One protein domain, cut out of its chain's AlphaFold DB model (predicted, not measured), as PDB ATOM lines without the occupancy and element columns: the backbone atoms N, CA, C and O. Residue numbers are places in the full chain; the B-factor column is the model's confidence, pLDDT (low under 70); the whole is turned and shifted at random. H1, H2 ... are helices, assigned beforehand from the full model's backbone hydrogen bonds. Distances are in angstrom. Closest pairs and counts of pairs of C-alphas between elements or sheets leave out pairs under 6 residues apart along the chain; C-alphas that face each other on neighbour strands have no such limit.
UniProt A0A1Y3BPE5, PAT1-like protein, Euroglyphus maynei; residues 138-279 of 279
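What this domain is: This is residues 138 to 279 of the 279 residues of the protein "PAT1-like protein" of Euroglyphus maynei (UniProt A0A1Y3BPE5). Two layers of helices lie one over the other, H4, H6 and H8 side by side in one and H2, H5 and H7 in the other, the two layers running opposite ways. H1 packs slantwise at one end of this slab, and H3 crosses H1 there; H6 and H8 are only loosely joined. The printed part has 142 residues with eight named helices, H1 to H8 in chain order, and no named strand; the class is all helix. It is compact, with a radius of gyration of the C-alphas of 15.0 A and spans of 51 by 35 by 23 A.

How they stand to each other: H1, residues 138 to 155, touches H4, residues 190 to 198, with residues 147 to 154 alone, closest at the C-alphas of Leu 153 and Ala 197, 6.2 A, at a steep tilt of 40 degrees, the same way. H1 only just touches H3, residues 172 to 184, with 3 pairs of C-alphas within 8 A, Asn 143 and Leu 181 closest at 7.5 A, about perpendicular at 85 degrees. H1 and H2, residues 159 to 169, form a hairpin, only just touching with 3 such pairs, C-alphas 153 and 162 closest at 6.5 A. H4 is the hub, touching H1, H2, H3 and H6, residues 228 to 242; C-alphas 195 and 232 are its closest to H6, 5.9 A. H5, residues 204 to 212, touches H2, C-alphas 167 and 210 closest at 5.4 A, and H7, residues 248 to 258, C-alphas 208 and 251 closest at 5.3 A. H7 touches H8, residues 264 to 277, at a shallow tilt of 21 degrees, opposite ways, a hairpin, C-alphas 252 and 273 closest at 6.1 A. H6 and H8 are close but not clearly touching, C-alphas 230 and 265 closest at 7.5 A. Each O i to N i+4 pair is within hydrogen-bond range in H2 to H8, and 12 of 14 in H1.

Where its parts are: H1 begins at C-alpha 138 (-4.970, 18.502, -15.463) and spans 24.9 A. H2 spans 15.2 A, H3 18.4 A, H4 12.7 A, H5 12.2 A and H7 15.9 A. H6 spans 21.4 A from C-alpha 228 (13.311, 26.479, -33.314). H8 spans 20.5 A and ends at C-alpha 277 (32.016, 47.388, -31.148).

The domain as a whole: The two C-alphas farthest apart, those of Glu 138 and Gln 278, are 52.4 A apart. The printed part has no cut. The link from H5 to H6, residues 213 to 227, is long; the others are tight. The mean pLDDT of the printed part is 73.6, with 48 residues under 70, among them residues 244 to 254 and 256 to 279.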
ATOM      1  N   GLU A 138      -5.777  17.328 -15.759       48.56
ATOM      2  CA  GLU A 138      -4.970  18.502 -15.463       48.56
ATOM      3  C   GLU A 138      -3.898  18.651 -16.528       48.56
ATOM      4  O   GLU A 138      -3.794  19.720 -17.105       48.56
ATOM      5  N   LEU A 139      -3.188  17.590 -16.914       52.28
ATOM      6  CA  LEU A 139      -2.186  17.670 -17.983       52.28
ATOM      7  C   LEU A 139      -2.811  18.007 -19.351       52.28
ATOM      8  O   LEU A 139      -2.256  18.791 -20.125       52.28
ATOM      9  N   LEU A 140      -3.993  17.462 -19.661       56.25
ATOM     10  CA  LEU A 140      -4.751  17.828 -20.863       56.25
ATOM     11  C   LEU A 140      -5.270  19.276 -20.790       56.25
ATOM     12  O   LEU A 140      -5.245  19.984 -21.799       56.25
ATOM     13  N   ALA A 141      -5.727  19.723 -19.620       62.81
ATOM     14  CA  ALA A 141      -6.168  21.091 -19.370       62.81
ATOM     15  C   ALA A 141      -4.997  22.078 -19.400       62.81
ATOM     16  O   ALA A 141      -5.155  23.156 -19.956       62.81
ATOM     17  N   ILE A 142      -3.818  21.695 -18.911       64.56
ATOM     18  CA  ILE A 142      -2.569  22.455 -18.982       64.56
ATOM     19  C   ILE A 142      -2.146  22.578 -20.440       64.56
ATOM     20  O   ILE A 142      -1.853  23.677 -20.884       64.56
ATOM     21  N   ASN A 143      -2.200  21.504 -21.232       69.00
ATOM     22  CA  ASN A 143      -1.890  21.570 -22.662       69.00
ATOM     23  C   ASN A 143      -2.864  22.486 -23.426       69.00
ATOM     24  O   ASN A 143      -2.445  23.283 -24.265       69.00
ATOM     25  N   LYS A 144      -4.167  22.413 -23.116       70.50
ATOM     26  CA  LYS A 144      -5.191  23.313 -23.679       70.50
ATOM     27  C   LYS A 144      -5.026  24.754 -23.190       70.50
ATOM     28  O   LYS A 144      -5.207  25.682 -23.971       70.50
ATOM     29  N   GLY A 145      -4.667  24.944 -21.926       70.62
ATOM     30  CA  GLY A 145      -4.409  26.239 -21.307       70.62
ATOM     31  C   GLY A 145      -3.173  26.898 -21.903       70.62
ATOM     32  O   GLY A 145      -3.244  28.040 -22.329       70.62
ATOM     33  N   LEU A 146      -2.079  26.152 -22.051       74.94
ATOM     34  CA  LEU A 146      -0.856  26.592 -22.715       74.94
ATOM     35  C   LEU A 146      -1.139  26.996 -24.163       74.94
ATOM     36  O   LEU A 146      -0.713  28.058 -24.606       74.94
ATOM     37  N   TYR A 147      -1.933  26.199 -24.877       76.81
ATOM     38  CA  TYR A 147      -2.387  26.537 -26.220       76.81
ATOM     39  C   TYR A 147      -3.188  27.847 -26.268       76.81
ATOM     40  O   TYR A 147      -2.942  28.695 -27.129       76.81
ATOM     41  N   LEU A 148      -4.129  28.030 -25.337       74.62
ATOM     42  CA  LEU A 148      -4.896  29.269 -25.213       74.62
ATOM     43  C   LEU A 148      -3.980  30.455 -24.902       74.62
ATOM     44  O   LEU A 148      -4.096  31.472 -25.571       74.62
ATOM     45  N   ILE A 149      -3.040  30.318 -23.964       77.94
ATOM     46  CA  ILE A 149      -2.073  31.366 -23.607       77.94
ATOM     47  C   ILE A 149      -1.245  31.775 -24.833       77.94
ATOM     48  O   ILE A 149      -1.158  32.963 -25.134       77.94
ATOM     49  N   VAL A 150      -0.702  30.810 -25.585       80.75
ATOM     50  CA  VAL A 150       0.090  31.081 -26.799       80.75
ATOM     51  C   VAL A 150      -0.745  31.798 -27.864       80.75
ATOM     52  O   VAL A 150      -0.262  32.744 -28.484       80.75
ATOM     53  N   ARG A 151      -2.013  31.410 -28.061       79.31
ATOM     54  CA  ARG A 151      -2.915  32.114 -28.991       79.31
ATOM     55  C   ARG A 151      -3.307  33.506 -28.510       79.31
ATOM     56  O   ARG A 151      -3.455  34.409 -29.331       79.31
ATOM     57  N   SER A 152      -3.463  33.681 -27.203       79.44
ATOM     58  CA  SER A 152      -3.800  34.964 -26.594       79.44
ATOM     59  C   SER A 152      -2.681  35.985 -26.732       79.44
ATOM     60  O   SER A 152      -2.982  37.175 -26.712       79.44
ATOM     61  N   LEU A 153      -1.425  35.561 -26.950       81.25
ATOM     62  CA  LEU A 153      -0.323  36.486 -27.233       81.25
ATOM     63  C   LEU A 153      -0.713  37.474 -28.334       81.25
ATOM     64  O   LEU A 153      -0.513  38.673 -28.163       81.25
ATOM     65  N   ASP A 154      -1.326  37.004 -29.424       80.69
ATOM     66  CA  ASP A 154      -1.730  37.834 -30.573       80.69
ATOM     67  C   ASP A 154      -2.761  38.921 -30.216       80.69
ATOM     68  O   ASP A 154      -2.935  39.887 -30.953       80.69
ATOM     69  N   LYS A 155      -3.435  38.784 -29.068       82.62
ATOM     70  CA  LYS A 155      -4.459  39.710 -28.568       82.62
ATOM     71  C   LYS A 155      -3.971  40.637 -27.456       82.62
ATOM     72  O   LYS A 155      -4.716  41.523 -27.062       82.62
ATOM     73  N   LEU A 156      -2.752  40.449 -26.949       78.75
ATOM     74  CA  LEU A 156      -2.172  41.354 -25.958       78.75
ATOM     75  C   LEU A 156      -1.684  42.636 -26.646       78.75
ATOM     76  O   LEU A 156      -0.788  42.577 -27.490       78.75
ATOM     77  N   GLU A 157      -2.287  43.767 -26.278       83.06
ATOM     78  CA  GLU A 157      -1.932  45.109 -26.774       83.06
ATOM     79  C   GLU A 157      -0.864  45.789 -25.906       83.06
ATOM     80  O   GLU A 157      -0.033  46.538 -26.415       83.06
ATOM     81  N   ASP A 158      -0.856  45.497 -24.602       84.06
ATOM     82  CA  ASP A 158       0.132  46.020 -23.659       84.06
ATOM     83  C   ASP A 158       1.465  45.262 -23.791       84.06
ATOM     84  O   ASP A 158       1.531  44.043 -23.589       84.06
ATOM     85  N   GLU A 159       2.537  45.993 -24.110       82.44
ATOM     86  CA  GLU A 159       3.877  45.428 -24.282       82.44
ATOM     87  C   GLU A 159       4.411  44.780 -22.995       82.44
ATOM     88  O   GLU A 159       5.037  43.723 -23.060       82.44
ATOM     89  N   GLN A 160       4.147  45.349 -21.815       80.50
ATOM     90  CA  GLN A 160       4.635  44.790 -20.551       80.50
ATOM     91  C   GLN A 160       3.986  43.433 -20.273       80.50
ATOM     92  O   GLN A 160       4.677  42.467 -19.939       80.50
ATOM     93  N   HIS A 161       2.672  43.328 -20.482       83.19
ATOM     94  CA  HIS A 161       1.961  42.053 -20.369       83.19
ATOM     95  C   HIS A 161       2.457  41.039 -21.401       83.19
ATOM     96  O   HIS A 161       2.701  39.880 -21.060       83.19
ATOM     97  N   LEU A 162       2.663  41.476 -22.647       83.06
ATOM     98  CA  LEU A 162       3.209  40.634 -23.705       83.06
ATOM     99  C   LEU A 162       4.576  40.061 -23.312       83.06
ATOM    100  O   LEU A 162       4.806  38.861 -23.467       83.06
ATOM    101  N   VAL A 163       5.461  40.889 -22.762       79.81
ATOM    102  CA  VAL A 163       6.814  40.503 -22.346       79.81
ATOM    103  C   VAL A 163       6.781  39.516 -21.181       79.81
ATOM    104  O   VAL A 163       7.478  38.505 -21.239       79.81
ATOM    105  N   ILE A 164       5.954  39.755 -20.158       82.56
ATOM    106  CA  ILE A 164       5.829  38.868 -18.986       82.56
ATOM    107  C   ILE A 164       5.310  37.482 -19.385       82.56
ATOM    108  O   ILE A 164       5.822  36.455 -18.930       82.56
ATOM    109  N   VAL A 165       4.287  37.430 -20.240       81.00
ATOM    110  CA  VAL A 165       3.724  36.150 -20.689       81.00
ATOM    111  C   VAL A 165       4.711  35.435 -21.611       81.00
ATOM    112  O   VAL A 165       4.938  34.237 -21.452       81.00
ATOM    113  N   THR A 166       5.358  36.158 -22.529       83.50
ATOM    114  CA  THR A 166       6.343  35.571 -23.452       83.50
ATOM    115  C   THR A 166       7.566  35.039 -22.702       83.50
ATOM    116  O   THR A 166       8.002  33.928 -22.990       83.50
ATOM    117  N   SER A 167       8.082  35.755 -21.696       82.69
ATOM    118  CA  SER A 167       9.197  35.269 -20.869       82.69
ATOM    119  C   SER A 167       8.813  34.033 -20.052       82.69
ATOM    120  O   SER A 167       9.604  33.103 -19.935       82.69
ATOM    121  N   SER A 168       7.574  33.963 -19.560       83.25
ATOM    122  CA  SER A 168       7.062  32.790 -18.839       83.25
ATOM    123  C   SER A 168       6.947  31.550 -19.735       83.25
ATOM    124  O   SER A 168       7.209  30.434 -19.284       83.25
ATOM    125  N   LEU A 169       6.578  31.735 -21.007       84.88
ATOM    126  CA  LEU A 169       6.531  30.666 -22.012       84.88
ATOM    127  C   LEU A 169       7.929  30.224 -22.456       84.88
ATOM    128  O   LEU A 169       8.136  29.050 -22.752       84.88
ATOM    129  N   LEU A 170       8.884  31.153 -22.465       83.25
ATOM    130  CA  LEU A 170      10.295  30.906 -22.746       83.25
ATOM    131  C   LEU A 170      11.060  30.334 -21.546       83.25
ATOM    132  O   LEU A 170      12.272  30.257 -21.612       83.25
ATOM    133  N   ARG A 171      10.417  29.910 -20.455       82.00
ATOM    134  CA  ARG A 171      11.109  29.113 -19.427       82.00
ATOM    135  C   ARG A 171      11.281  27.675 -19.897       82.00
ATOM    136  O   ARG A 171      10.354  27.124 -20.494       82.00
ATOM    137  N   SER A 172      12.414  27.058 -19.565       73.12
ATOM    138  CA  SER A 172      12.795  25.687 -19.968       73.12
ATOM    139  C   SER A 172      11.642  24.674 -19.927       73.12
ATOM    140  O   SER A 172      11.326  24.024 -20.924       73.12
ATOM    141  N   ASN A 173      10.940  24.607 -18.795       78.31
ATOM    142  CA  ASN A 173       9.830  23.680 -18.555       78.31
ATOM    143  C   ASN A 173       8.666  23.894 -19.542       78.31
ATOM    144  O   ASN A 173       8.150  22.947 -20.139       78.31
ATOM    145  N   CYS A 174       8.246  25.152 -19.702       79.81
ATOM    146  CA  CYS A 174       7.132  25.547 -20.561       79.81
ATOM    147  C   CYS A 174       7.494  25.361 -22.035       79.81
ATOM    148  O   CYS A 174       6.685  24.867 -22.823       79.81
ATOM    149  N   PHE A 175       8.727  25.712 -22.393       82.88
ATOM    150  CA  PHE A 175       9.251  25.611 -23.742       82.88
ATOM    151  C   PHE A 175       9.316  24.160 -24.231       82.88
ATOM    152  O   PHE A 175       8.822  23.846 -25.316       82.88
ATOM    153  N   GLU A 176       9.813  23.245 -23.397       82.19
ATOM    154  CA  GLU A 176       9.821  21.810 -23.693       82.19
ATOM    155  C   GLU A 176       8.407  21.226 -23.819       82.19
ATOM    156  O   GLU A 176       8.143  20.393 -24.694       82.19
ATOM    157  N   MET A 177       7.458  21.679 -22.991       79.88
ATOM    158  CA  MET A 177       6.052  21.290 -23.143       79.88
ATOM    159  C   MET A 177       5.468  21.773 -24.475       79.88
ATOM    160  O   MET A 177       4.801  20.988 -25.155       79.88
ATOM    161  N   MET A 178       5.746  23.015 -24.888       83.06
ATOM    162  CA  MET A 178       5.303  23.548 -26.183       83.06
ATOM    163  C   MET A 178       5.899  22.767 -27.358       83.06
ATOM    164  O   MET A 178       5.151  22.373 -28.254       83.06
ATOM    165  N   LYS A 179       7.206  22.462 -27.330       81.25
ATOM    166  CA  LYS A 179       7.866  21.637 -28.356       81.25
ATOM    167  C   LYS A 179       7.205  20.267 -28.488       81.25
ATOM    168  O   LYS A 179       6.814  19.868 -29.583       81.25
ATOM    169  N   LYS A 180       7.004  19.563 -27.369       81.69
ATOM    170  CA  LYS A 180       6.335  18.249 -27.358       81.69
ATOM    171  C   LYS A 180       4.896  18.327 -27.869       81.69
ATOM    172  O   LYS A 180       4.416  17.379 -28.490       81.69
ATOM    173  N   LEU A 181       4.191  19.427 -27.606       77.38
ATOM    174  CA  LEU A 181       2.833  19.648 -28.104       77.38
ATOM    175  C   LEU A 181       2.791  19.887 -29.612       77.38
ATOM    176  O   LEU A 181       1.939  19.306 -30.285       77.38
ATOM    177  N   GLU A 182       3.710  20.690 -30.141       80.81
ATOM    178  CA  GLU A 182       3.812  20.962 -31.576       80.81
ATOM    179  C   GLU A 182       4.296  19.735 -32.358       80.81
ATOM    180  O   GLU A 182       3.745  19.435 -33.410       80.81
ATOM    181  N   GLN A 183       5.215  18.936 -31.805       81.19
ATOM    182  CA  GLN A 183       5.604  17.642 -32.384       81.19
ATOM    183  C   GLN A 183       4.420  16.672 -32.486       81.19
ATOM    184  O   GLN A 183       4.269  15.970 -33.484       81.19
ATOM    185  N   LYS A 184       3.550  16.645 -31.467       76.38
ATOM    186  CA  LYS A 184       2.322  15.836 -31.485       76.38
ATOM    187  C   LYS A 184       1.275  16.379 -32.458       76.38
ATOM    188  O   LYS A 184       0.475  15.599 -32.964       76.38
ATOM    189  N   ASN A 185       1.255  17.690 -32.704       72.81
ATOM    190  CA  ASN A 185       0.283  18.356 -33.570       72.81
ATOM    191  C   ASN A 185       0.951  19.451 -34.428       72.81
ATOM    192  O   ASN A 185       0.811  20.641 -34.122       72.81
ATOM    193  N   PRO A 186       1.611  19.084 -35.544       72.50
ATOM    194  CA  PRO A 186       2.410  20.022 -36.346       72.50
ATOM    195  C   PRO A 186       1.618  21.214 -36.902       72.50
ATOM    196  O   PRO A 186       2.151  22.303 -37.085       72.50
ATOM    197  N   ASN A 187       0.310  21.047 -37.119       70.00
ATOM    198  CA  ASN A 187      -0.565  22.099 -37.648       70.00
ATOM    199  C   ASN A 187      -0.813  23.259 -36.662       70.00
ATOM    200  O   ASN A 187      -1.408  24.270 -37.043       70.00
ATOM    201  N   MET A 188      -0.400  23.131 -35.394       72.00
ATOM    202  CA  MET A 188      -0.662  24.140 -34.362       72.00
ATOM    203  C   MET A 188       0.212  25.394 -34.482       72.00
ATOM    204  O   MET A 188      -0.240  26.455 -34.054       72.00
ATOM    205  N   ASN A 189       1.393  25.307 -35.111       82.19
ATOM    206  CA  ASN A 189       2.274  26.452 -35.384       82.19
ATOM    207  C   ASN A 189       2.627  27.294 -34.132       82.19
ATOM    208  O   ASN A 189       2.686  28.526 -34.210       82.19
ATOM    209  N   LEU A 190       2.834  26.659 -32.972       83.81
ATOM    210  CA  LEU A 190       3.028  27.343 -31.682       83.81
ATOM    211  C   LEU A 190       4.291  28.195 -31.683       83.81
ATOM    212  O   LEU A 190       4.257  29.369 -31.308       83.81
ATOM    213  N   MET A 191       5.383  27.648 -32.208       85.69
ATOM    214  CA  MET A 191       6.642  28.370 -32.331       85.69
ATOM    215  C   MET A 191       6.540  29.584 -33.257       85.69
ATOM    216  O   MET A 191       7.147  30.621 -32.994       85.69
ATOM    217  N   ASN A 192       5.710  29.521 -34.303       85.50
ATOM    218  CA  ASN A 192       5.470  30.676 -35.174       85.50
ATOM    219  C   ASN A 192       4.744  31.800 -34.428       85.50
ATOM    220  O   ASN A 192       5.048  32.972 -34.645       85.50
ATOM    221  N   MET A 193       3.783  31.457 -33.565       86.19
ATOM    222  CA  MET A 193       3.059  32.435 -32.747       86.19
ATOM    223  C   MET A 193       3.984  33.090 -31.720       86.19
ATOM    224  O   MET A 193       3.943  34.306 -31.554       86.19
ATOM    225  N   LEU A 194       4.876  32.309 -31.108       87.25
ATOM    226  CA  LEU A 194       5.866  32.816 -30.160       87.25
ATOM    227  C   LEU A 194       6.863  33.782 -30.826       87.25
ATOM    228  O   LEU A 194       7.081  34.888 -30.338       87.25
ATOM    229  N   VAL A 195       7.407  33.419 -31.994       87.50
ATOM    230  CA  VAL A 195       8.313  34.294 -32.763       87.50
ATOM    231  C   VAL A 195       7.599  35.574 -33.212       87.50
ATOM    232  O   VAL A 195       8.179  36.657 -33.155       87.50
ATOM    233  N   LYS A 196       6.323  35.491 -33.612       88.06
ATOM    234  CA  LYS A 196       5.503  36.677 -33.915       88.06
ATOM    235  C   LYS A 196       5.262  37.556 -32.687       88.06
ATOM    236  O   LYS A 196       5.210  38.773 -32.826       88.06
ATOM    237  N   ALA A 197       5.109  36.967 -31.503       86.56
ATOM    238  CA  ALA A 197       4.947  37.707 -30.259       86.56
ATOM    239  C   ALA A 197       6.215  38.488 -29.895       86.56
ATOM    240  O   ALA A 197       6.121  39.688 -29.657       86.56
ATOM    241  N   ILE A 198       7.389  37.850 -29.982       87.38
ATOM    242  CA  ILE A 198       8.690  38.535 -29.879       87.38
ATOM    243  C   ILE A 198       8.761  39.673 -30.904       87.38
ATOM    244  O   ILE A 198       9.136  40.790 -30.566       87.38
ATOM    245  N   GLY A 199       8.290  39.401 -32.126       85.81
ATOM    246  CA  GLY A 199       8.155  40.331 -33.249       85.81
ATOM    247  C   GLY A 199       7.396  41.638 -32.989       85.81
ATOM    248  O   GLY A 199       7.437  42.523 -33.839       85.81
ATOM    249  N   ARG A 200       6.668  41.752 -31.873       87.50
ATOM    250  CA  ARG A 200       5.855  42.927 -31.523       87.50
ATOM    251  C   ARG A 200       6.422  43.744 -30.362       87.50
ATOM    252  O   ARG A 200       5.860  44.791 -30.060       87.50
ATOM    253  N   ILE A 201       7.504  43.292 -29.725       86.31
ATOM    254  CA  ILE A 201       8.161  44.018 -28.634       86.31
ATOM    255  C   ILE A 201       9.042  45.110 -29.248       86.31
ATOM    256  O   ILE A 201       9.974  44.797 -29.988       86.31
ATOM    257  N   LYS A 202       8.750  46.378 -28.947       84.25
ATOM    258  CA  LYS A 202       9.419  47.531 -29.565       84.25
ATOM    259  C   LYS A 202      10.505  48.132 -28.684       84.25
ATOM    260  O   LYS A 202      11.459  48.709 -29.202       84.25
ATOM    261  N   MET A 203      10.392  48.015 -27.360       82.31
ATOM    262  CA  MET A 203      11.383  48.611 -26.468       82.31
ATOM    263  C   MET A 203      12.583  47.686 -26.237       82.31
ATOM    264  O   MET A 203      12.454  46.532 -25.826       82.31
ATOM    265  N   ALA A 204      13.792  48.229 -26.395       78.75
ATOM    266  CA  ALA A 204      15.034  47.486 -26.180       78.75
ATOM    267  C   ALA A 204      15.174  46.983 -24.734       78.75
ATOM    268  O   ALA A 204      15.614  45.859 -24.506       78.75
ATOM    269  N   LYS A 205      14.752  47.788 -23.747       80.25
ATOM    270  CA  LYS A 205      14.746  47.401 -22.326       80.25
ATOM    271  C   LYS A 205      13.868  46.171 -22.060       80.25
ATOM    272  O   LYS A 205      14.250  45.314 -21.269       80.25
ATOM    273  N   SER A 206      12.739  46.058 -22.758       82.81
ATOM    274  CA  SER A 206      11.811  44.930 -22.656       82.81
ATOM    275  C   SER A 206      12.423  43.654 -23.235       82.81
ATOM    276  O   SER A 206      12.297  42.583 -22.645       82.81
ATOM    277  N   LEU A 207      13.149  43.769 -24.353       79.62
ATOM    278  CA  LEU A 207      13.899  42.661 -24.951       79.62
ATOM    279  C   LEU A 207      15.066  42.206 -24.062       79.62
ATOM    280  O   LEU A 207      15.258  41.007 -23.880       79.62
ATOM    281  N   ILE A 208      15.809  43.145 -23.463       78.19
ATOM    282  CA  ILE A 208      16.879  42.840 -22.496       78.19
ATOM    283  C   ILE A 208      16.307  42.102 -21.287       78.19
ATOM    284  O   ILE A 208      16.849  41.075 -20.883       78.19
ATOM    285  N   TYR A 209      15.191  42.591 -20.744       81.94
ATOM    286  CA  TYR A 209      14.503  41.939 -19.637       81.94
ATOM    287  C   TYR A 209      14.058  40.519 -20.003       81.94
ATOM    288  O   TYR A 209      14.328  39.578 -19.259       81.94
ATOM    289  N   LEU A 210      13.448  40.340 -21.177       82.69
ATOM    290  CA  LEU A 210      13.019  39.032 -21.660       82.69
ATOM    291  C   LEU A 210      14.186  38.040 -21.752       82.69
ATOM    292  O   LEU A 210      14.060  36.931 -21.244       82.69
ATOM    293  N   VAL A 211      15.320  38.446 -22.331       80.00
ATOM    294  CA  VAL A 211      16.523  37.600 -22.406       80.00
ATOM    295  C   VAL A 211      17.078  37.304 -21.015       80.00
ATOM    296  O   VAL A 211      17.435  36.166 -20.737       80.00
ATOM    297  N   SER A 212      17.120  38.293 -20.118       79.31
ATOM    298  CA  SER A 212      17.660  38.111 -18.763       79.31
ATOM    299  C   SER A 212      16.878  37.105 -17.908       79.31
ATOM    300  O   SER A 212      17.415  36.577 -16.938       79.31
ATOM    301  N   LEU A 213      15.614  36.847 -18.259       75.31
ATOM    302  CA  LEU A 213      14.748  35.888 -17.576       75.31
ATOM    303  C   LEU A 213      14.833  34.466 -18.136       75.31
ATOM    304  O   LEU A 213      14.204  33.567 -17.573       75.31
ATOM    305  N   ILE A 214      15.557  34.263 -19.237       78.06
ATOM    306  CA  ILE A 214      15.760  32.942 -19.820       78.06
ATOM    307  C   ILE A 214      16.854  32.238 -19.019       78.06
ATOM    308  O   ILE A 214      18.008  32.658 -18.995       78.06
ATOM    309  N   ASP A 215      16.453  31.172 -18.337       70.88
ATOM    310  CA  ASP A 215      17.269  30.402 -17.401       70.88
ATOM    311  C   ASP A 215      17.969  29.199 -18.049       70.88
ATOM    312  O   ASP A 215      18.903  28.645 -17.470       70.88
ATOM    313  N   ASP A 216      17.549  28.807 -19.254       73.00
ATOM    314  CA  ASP A 216      18.098  27.662 -19.974       73.00
ATOM    315  C   ASP A 216      18.521  28.022 -21.399       73.00
ATOM    316  O   ASP A 216      17.718  28.275 -22.298       73.00
ATOM    317  N   SER A 217      19.826  27.961 -21.622       69.06
ATOM    318  CA  SER A 217      20.435  28.171 -22.929       69.06
ATOM    319  C   SER A 217      19.886  27.278 -24.046       69.06
ATOM    320  O   SER A 217      19.917  27.680 -25.209       69.06
ATOM    321  N   LYS A 218      19.317  26.105 -23.713       71.56
ATOM    322  CA  LYS A 218      18.756  25.150 -24.685       71.56
ATOM    323  C   LYS A 218      17.637  25.731 -25.541       71.56
ATOM    324  O   LYS A 218      17.326  25.200 -26.608       71.56
ATOM    325  N   ILE A 219      17.038  26.828 -25.092       74.81
ATOM    326  CA  ILE A 219      16.015  27.572 -25.828       74.81
ATOM    327  C   ILE A 219      16.584  28.189 -27.107       74.81
ATOM    328  O   ILE A 219      15.859  28.322 -28.091       74.81
ATOM    329  N   PHE A 220      17.875  28.524 -27.111       72.44
ATOM    330  CA  PHE A 220      18.578  29.101 -28.255       72.44
ATOM    331  C   PHE A 220      19.257  28.049 -29.134       72.44
ATOM    332  O   PHE A 220      19.474  28.294 -30.318       72.44
ATOM    333  N   THR A 221      19.542  26.874 -28.573       68.62
ATOM    334  CA  THR A 221      20.224  25.781 -29.273       68.62
ATOM    335  C   THR A 221      19.276  25.017 -30.200       68.62
ATOM    336  O   THR A 221      18.091  24.835 -29.894       68.62
ATOM    337  N   ASN A 222      19.797  24.531 -31.325       67.94
ATOM    338  CA  ASN A 222      19.072  23.591 -32.177       67.94
ATOM    339  C   ASN A 222      19.309  22.164 -31.677       67.94
ATOM    340  O   ASN A 222      20.448  21.760 -31.466       67.94
ATOM    341  N   THR A 223      18.244  21.380 -31.540       60.84
ATOM    342  CA  THR A 223      18.327  19.942 -31.253       60.84
ATOM    343  C   THR A 223      17.750  19.159 -32.428       60.84
ATOM    344  O   THR A 223      16.723  19.556 -32.965       60.84
ATOM    345  N   ASP A 224      18.429  18.090 -32.863       52.59
ATOM    346  CA  ASP A 224      18.014  17.095 -33.873       52.59
ATOM    347  C   ASP A 224      16.889  17.528 -34.842       52.59
ATOM    348  O   ASP A 224      15.703  17.286 -34.612       52.59
ATOM    349  N   ASN A 225      17.275  18.149 -35.966       55.12
ATOM    350  CA  ASN A 225      16.409  18.682 -37.037       55.12
ATOM    351  C   ASN A 225      15.441  19.821 -36.655       55.12
ATOM    352  O   ASN A 225      14.786  20.374 -37.546       55.12
ATOM    353  N   ASP A 226      15.375  20.234 -35.390       66.12
ATOM    354  CA  ASP A 226      14.552  21.350 -34.941       66.12
ATOM    355  C   ASP A 226      15.331  22.682 -34.967       66.12
ATOM    356  O   ASP A 226      16.226  22.927 -34.158       66.12
ATOM    357  N   LYS A 227      14.957  23.573 -35.898       72.62
ATOM    358  CA  LYS A 227      15.538  24.923 -36.050       72.62
ATOM    359  C   LYS A 227      14.885  25.977 -35.145       72.62
ATOM    360  O   LYS A 227      15.064  27.176 -35.362       72.62
ATOM    361  N   ASN A 228      14.067  25.569 -34.175       76.62
ATOM    362  CA  ASN A 228      13.311  26.479 -33.314       76.62
ATOM    363  C   ASN A 228      14.192  27.451 -32.514       76.62
ATOM    364  O   ASN A 228      13.819  28.620 -32.390       76.62
ATOM    365  N   GLY A 229      15.364  27.008 -32.046       73.81
ATOM    366  CA  GLY A 229      16.300  27.855 -31.300       73.81
ATOM    367  C   GLY A 229      16.840  29.009 -32.141       73.81
ATOM    368  O   GLY A 229      16.671  30.179 -31.787       73.81
ATOM    369  N   THR A 230      17.341  28.708 -33.345       74.62
ATOM    370  CA  THR A 230      17.791  29.740 -34.298       74.62
ATOM    371  C   THR A 230      16.684  30.727 -34.662       74.62
ATOM    372  O   THR A 230      16.949  31.915 -34.842       74.62
ATOM    373  N   ARG A 231      15.427  30.278 -34.765       80.00
ATOM    374  CA  ARG A 231      14.295  31.153 -35.115       80.00
ATOM    375  C   ARG A 231      13.965  32.155 -34.013       80.00
ATOM    376  O   ARG A 231      13.684  33.311 -34.329       80.00
ATOM    377  N   ILE A 232      14.018  31.732 -32.749       81.62
ATOM    378  CA  ILE A 232      13.867  32.630 -31.596       81.62
ATOM    379  C   ILE A 232      15.021  33.629 -31.564       81.62
ATOM    380  O   ILE A 232      14.770  34.831 -31.509       81.62
ATOM    381  N   LEU A 233      16.260  33.142 -31.677       77.31
ATOM    382  CA  LEU A 233      17.458  33.979 -31.662       77.31
ATOM    383  C   LEU A 233      17.397  35.055 -32.762       77.31
ATOM    384  O   LEU A 233      17.542  36.244 -32.494       77.31
ATOM    385  N   THR A 234      17.071  34.647 -33.991       76.94
ATOM    386  CA  THR A 234      16.916  35.552 -35.142       76.94
ATOM    387  C   THR A 234      15.790  36.564 -34.919       76.94
ATOM    388  O   THR A 234      15.935  37.738 -35.257       76.94
ATOM    389  N   GLY A 235      14.662  36.132 -34.344       78.69
ATOM    390  CA  GLY A 235      13.547  37.016 -34.002       78.69
ATOM    391  C   GLY A 235      13.941  38.090 -32.987       78.69
ATOM    392  O   GLY A 235      13.599  39.256 -33.177       78.69
ATOM    393  N   LEU A 236      14.703  37.710 -31.958       81.00
ATOM    394  CA  LEU A 236      15.210  38.621 -30.930       81.00
ATOM    395  C   LEU A 236      16.200  39.636 -31.503       81.00
ATOM    396  O   LEU A 236      16.013  40.831 -31.293       81.00
ATOM    397  N   PHE A 237      17.201  39.189 -32.269       75.62
ATOM    398  CA  PHE A 237      18.164  40.092 -32.913       75.62
ATOM    399  C   PHE A 237      17.478  41.080 -33.853       75.62
ATOM    400  O   PHE A 237      17.702  42.286 -33.750       75.62
ATOM    401  N   ARG A 238      16.576  40.590 -34.711       78.81
ATOM    402  CA  ARG A 238      15.847  41.439 -35.657       78.81
ATOM    403  C   ARG A 238      15.018  42.511 -34.954       78.81
ATOM    404  O   ARG A 238      15.006  43.650 -35.401       78.81
ATOM    405  N   GLN A 239      14.296  42.161 -33.890       79.06
ATOM    406  CA  GLN A 239      13.484  43.152 -33.176       79.06
ATOM    407  C   GLN A 239      14.328  44.118 -32.365       79.06
ATOM    408  O   GLN A 239      14.013  45.301 -32.291       79.06
ATOM    409  N   TYR A 240      15.443  43.644 -31.829       73.06
ATOM    410  CA  TYR A 240      16.378  44.506 -31.137       73.06
ATOM    411  C   TYR A 240      17.002  45.562 -32.060       73.06
ATOM    412  O   TYR A 240      17.133  46.724 -31.680       73.06
ATOM    413  N   GLU A 241      17.335  45.198 -33.301       72.31
ATOM    414  CA  GLU A 241      17.823  46.145 -34.314       72.31
ATOM    415  C   GLU A 241      16.797  47.228 -34.682       72.31
ATOM    416  O   GLU A 241      17.193  48.337 -35.060       72.31
ATOM    417  N   LEU A 242      15.505  46.916 -34.552       74.75
ATOM    418  CA  LEU A 242      14.376  47.805 -34.843       74.75
ATOM    419  C   LEU A 242      13.887  48.599 -33.620       74.75
ATOM    420  O   LEU A 242      13.016  49.453 -33.772       74.75
ATOM    421  N   ALA A 243      14.423  48.333 -32.428       73.44
ATOM    422  CA  ALA A 243      13.969  48.949 -31.189       73.44
ATOM    423  C   ALA A 243      14.372  50.431 -31.070       73.44
ATOM    424  O   ALA A 243      15.453  50.835 -31.507       73.44
ATOM    425  N   GLU A 244      13.512  51.224 -30.423       62.78
ATOM    426  CA  GLU A 244      13.616  52.695 -30.361       62.78
ATOM    427  C   GLU A 244      14.765  53.199 -29.451       62.78
ATOM    428  O   GLU A 244      15.363  54.228 -29.750       62.78
ATOM    429  N   ASP A 245      15.157  52.435 -28.418       66.19
ATOM    430  CA  ASP A 245      16.169  52.812 -27.402       66.19
ATOM    431  C   ASP A 245      17.384  51.854 -27.381       66.19
ATOM    432  O   ASP A 245      17.578  51.069 -26.448       66.19
ATOM    433  N   LYS A 246      18.214  51.860 -28.429       65.12
ATOM    434  CA  LYS A 246      19.328  50.901 -28.583       65.12
ATOM    435  C   LYS A 246      20.352  50.968 -27.434       65.12
ATOM    436  O   LYS A 246      21.150  51.892 -27.338       65.12
ATOM    437  N   LEU A 247      20.416  49.905 -26.629       64.19
ATOM    438  CA  LEU A 247      21.429  49.657 -25.585       64.19
ATOM    439  C   LEU A 247      22.367  48.501 -25.990       64.19
ATOM    440  O   LEU A 247      22.524  47.520 -25.255       64.19
ATOM    441  N   LEU A 248      22.915  48.579 -27.210       60.50
ATOM    442  CA  LEU A 248      23.459  47.444 -27.982       60.50
ATOM    443  C   LEU A 248      24.446  46.558 -27.216       60.50
ATOM    444  O   LEU A 248      24.362  45.332 -27.286       60.50
ATOM    445  N   LYS A 249      25.341  47.162 -26.427       63.25
ATOM    446  CA  LYS A 249      26.320  46.410 -25.631       63.25
ATOM    447  C   LYS A 249      25.659  45.550 -24.552       63.25
ATOM    448  O   LYS A 249      26.084  44.418 -24.358       63.25
ATOM    449  N   LEU A 250      24.613  46.046 -23.888       64.50
ATOM    450  CA  LEU A 250      23.994  45.369 -22.744       64.50
ATOM    451  C   LEU A 250      23.153  44.162 -23.178       64.50
ATOM    452  O   LEU A 250      23.193  43.114 -22.537       64.50
ATOM    453  N   PHE A 251      22.426  44.280 -24.290       66.81
ATOM    454  CA  PHE A 251      21.604  43.192 -24.824       66.81
ATOM    455  C   PHE A 251      22.443  42.007 -25.290       66.81
ATOM    456  O   PHE A 251      22.213  40.875 -24.868       66.81
ATOM    457  N   VAL A 252      23.469  42.275 -26.095       65.56
ATOM    458  CA  VAL A 252      24.320  41.216 -26.636       65.56
ATOM    459  C   VAL A 252      25.203  40.600 -25.544       65.56
ATOM    460  O   VAL A 252      25.376  39.388 -25.525       65.56
ATOM    461  N   GLN A 253      25.666  41.380 -24.555       67.38
ATOM    462  CA  GLN A 253      26.326  40.827 -23.361       67.38
ATOM    463  C   GLN A 253      25.406  39.906 -22.548       67.38
ATOM    464  O   GLN A 253      25.873  38.911 -21.999       67.38
ATOM    465  N   THR A 254      24.111  40.220 -22.463       67.12
ATOM    466  CA  THR A 254      23.132  39.390 -21.744       67.12
ATOM    467  C   THR A 254      22.866  38.077 -22.494       67.12
ATOM    468  O   THR A 254      22.824  37.024 -21.864       67.12
ATOM    469  N   LEU A 255      22.779  38.116 -23.830       70.06
ATOM    470  CA  LEU A 255      22.674  36.927 -24.693       70.06
ATOM    471  C   LEU A 255      23.931  36.043 -24.635       70.06
ATOM    472  O   LEU A 255      23.824  34.835 -24.475       70.06
ATOM    473  N   ILE A 256      25.127  36.637 -24.701       68.31
ATOM    474  CA  ILE A 256      26.400  35.899 -24.605       68.31
ATOM    475  C   ILE A 256      26.519  35.194 -23.251       68.31
ATOM    476  O   ILE A 256      26.909  34.037 -23.195       68.31
ATOM    477  N   LYS A 257      26.119  35.845 -22.151       68.25
ATOM    478  CA  LYS A 257      26.116  35.215 -20.818       68.25
ATOM    479  C   LYS A 257      25.130  34.053 -20.679       68.25
ATOM    480  O   LYS A 257      25.304  33.235 -19.782       68.25
ATOM    481  N   SER A 258      24.085  34.014 -21.501       65.12
ATOM    482  CA  SER A 258      23.014  33.015 -21.422       65.12
ATOM    483  C   SER A 258      23.185  31.858 -22.413       65.12
ATOM    484  O   SER A 258      22.406  30.910 -22.355       65.12
ATOM    485  N   ILE A 259      24.207  31.883 -23.279       66.50
ATOM    486  CA  ILE A 259      24.514  30.815 -24.241       66.50
ATOM    487  C   ILE A 259      25.906  30.232 -23.915       66.50
ATOM    488  O   ILE A 259      26.860  30.995 -23.795       66.50
ATOM    489  N   PRO A 260      26.062  28.905 -23.760       64.50
ATOM    490  CA  PRO A 260      27.349  28.261 -23.534       64.50
ATOM    491  C   PRO A 260      28.320  28.530 -24.680       64.50
ATOM    492  O   PRO A 260      27.939  28.433 -25.843       64.50
ATOM    493  N   GLU A 261      29.595  28.757 -24.359       63.22
ATOM    494  CA  GLU A 261      30.659  28.993 -25.352       63.22
ATOM    495  C   GLU A 261      30.845  27.839 -26.352       63.22
ATOM    496  O   GLU A 261      31.455  28.018 -27.400       63.22
ATOM    497  N   THR A 262      30.326  26.654 -26.028       59.22
ATOM    498  CA  THR A 262      30.417  25.435 -26.837       59.22
ATOM    499  C   THR A 262      29.340  25.315 -27.921       59.22
ATOM    500  O   THR A 262      29.355  24.331 -28.653       59.22
ATOM    501  N   ASP A 263      28.374  26.237 -27.989       62.81
ATOM    502  CA  ASP A 263      27.276  26.204 -28.966       62.81
ATOM    503  C   ASP A 263      27.564  27.108 -30.177       62.81
ATOM    504  O   ASP A 263      27.973  28.254 -30.009       62.81
ATOM    505  N   ASP A 264      27.276  26.647 -31.398       62.25
ATOM    506  CA  ASP A 264      27.477  27.422 -32.641       62.25
ATOM    507  C   ASP A 264      26.713  28.771 -32.642       62.25
ATOM    508  O   ASP A 264      27.090  29.746 -33.308       62.25
ATOM    509  N   SER A 265      25.631  28.865 -31.861       63.81
ATOM    510  CA  SER A 265      24.853  30.095 -31.667       63.81
ATOM    511  C   SER A 265      25.606  31.135 -30.829       63.81
ATOM    512  O   SER A 265      25.340  32.332 -30.961       63.81
ATOM    513  N   HIS A 266      26.562  30.710 -29.995       66.44
ATOM    514  CA  HIS A 266      27.428  31.601 -29.225       66.44
ATOM    515  C   HIS A 266      28.361  32.389 -30.143       66.44
ATOM    516  O   HIS A 266      28.451  33.611 -30.024       66.44
ATOM    517  N   ASP A 267      28.990  31.724 -31.115       63.78
ATOM    518  CA  ASP A 267      29.850  32.387 -32.099       63.78
ATOM    519  C   ASP A 267      29.061  33.371 -32.967       63.78
ATOM    520  O   ASP A 267      29.531  34.480 -33.219       63.78
ATOM    521  N   SER A 268      27.818  33.034 -33.322       64.69
ATOM    522  CA  SER A 268      26.912  33.955 -34.020       64.69
ATOM    523  C   SER A 268      26.611  35.214 -33.189       64.69
ATOM    524  O   SER A 268      26.699  36.332 -33.699       64.69
ATOM    525  N   CYS A 269      26.343  35.064 -31.887       65.69
ATOM    526  CA  CYS A 269      26.172  36.192 -30.963       65.69
ATOM    527  C   CYS A 269      27.461  37.016 -30.789       65.69
ATOM    528  O   CYS A 269      27.405  38.244 -30.692       65.69
ATOM    529  N   ARG A 270      28.629  36.360 -30.773       65.81
ATOM    530  CA  ARG A 270      29.943  36.997 -30.598       65.81
ATOM    531  C   ARG A 270      30.384  37.778 -31.836       65.81
ATOM    532  O   ARG A 270      30.935  38.868 -31.701       65.81
ATOM    533  N   ILE A 271      30.103  37.265 -33.034       66.50
ATOM    534  CA  ILE A 271      30.324  37.970 -34.305       66.50
ATOM    535  C   ILE A 271      29.472  39.244 -34.345       66.50
ATOM    536  O   ILE A 271      30.007  40.320 -34.622       66.50
ATOM    537  N   HIS A 272      28.189  39.157 -33.971       63.44
ATOM    538  CA  HIS A 272      27.309  40.330 -33.893       63.44
ATOM    539  C   HIS A 272      27.787  41.336 -32.832       63.44
ATOM    540  O   HIS A 272      27.779  42.538 -33.079       63.44
ATOM    541  N   PHE A 273      28.282  40.871 -31.678       62.12
ATOM    542  CA  PHE A 273      28.871  41.739 -30.645       62.12
ATOM    543  C   PHE A 273      30.097  42.510 -31.139       62.12
ATOM    544  O   PHE A 273      30.203  43.713 -30.907       62.12
ATOM    545  N   ASN A 274      31.016  41.823 -31.819       59.56
ATOM    546  CA  ASN A 274      32.250  42.424 -32.321       59.56
ATOM    547  C   ASN A 274      31.969  43.436 -33.437       59.56
ATOM    548  O   ASN A 274      32.583  44.501 -33.455       59.56
ATOM    549  N   TYR A 275      31.002  43.151 -34.312       59.62
ATOM    550  CA  TYR A 275      30.545  44.094 -35.335       59.62
ATOM    551  C   TYR A 275      29.973  45.381 -34.713       59.62
ATOM    552  O   TYR A 275      30.248  46.484 -35.174       59.62
ATOM    553  N   LEU A 276      29.251  45.257 -33.596       54.09
ATOM    554  CA  LEU A 276      28.691  46.388 -32.848       54.09
ATOM    555  C   LEU A 276      29.707  47.165 -31.996       54.09
ATOM    556  O   LEU A 276      29.376  48.242 -31.511       54.09
ATOM    557  N   GLN A 277      30.918  46.641 -31.778       51.72
ATOM    558  CA  GLN A 277      32.016  47.388 -31.148       51.72
ATOM    559  C   GLN A 277      32.827  48.224 -32.147       51.72
ATOM    560  O   GLN A 277      33.593  49.085 -31.718       51.72
ATOM    561  N   GLN A 278      32.693  47.948 -33.448       49.75
ATOM    562  CA  GLN A 278      33.390  48.655 -34.527       49.75
ATOM    563  C   GLN A 278      32.592  49.849 -35.091       49.75
ATOM    564  O   GLN A 278      33.145  50.615 -35.878       49.75
ATOM    565  N   LEU A 279      31.326  50.005 -34.681       44.12
ATOM    566  CA  LEU A 279      30.441  51.154 -34.930       44.12
ATOM    567  C   LEU A 279      30.445  52.112 -33.733       44.12
ATOM    568  O   LEU A 279      30.359  53.335 -33.977       44.12
TER     569      LEU A 279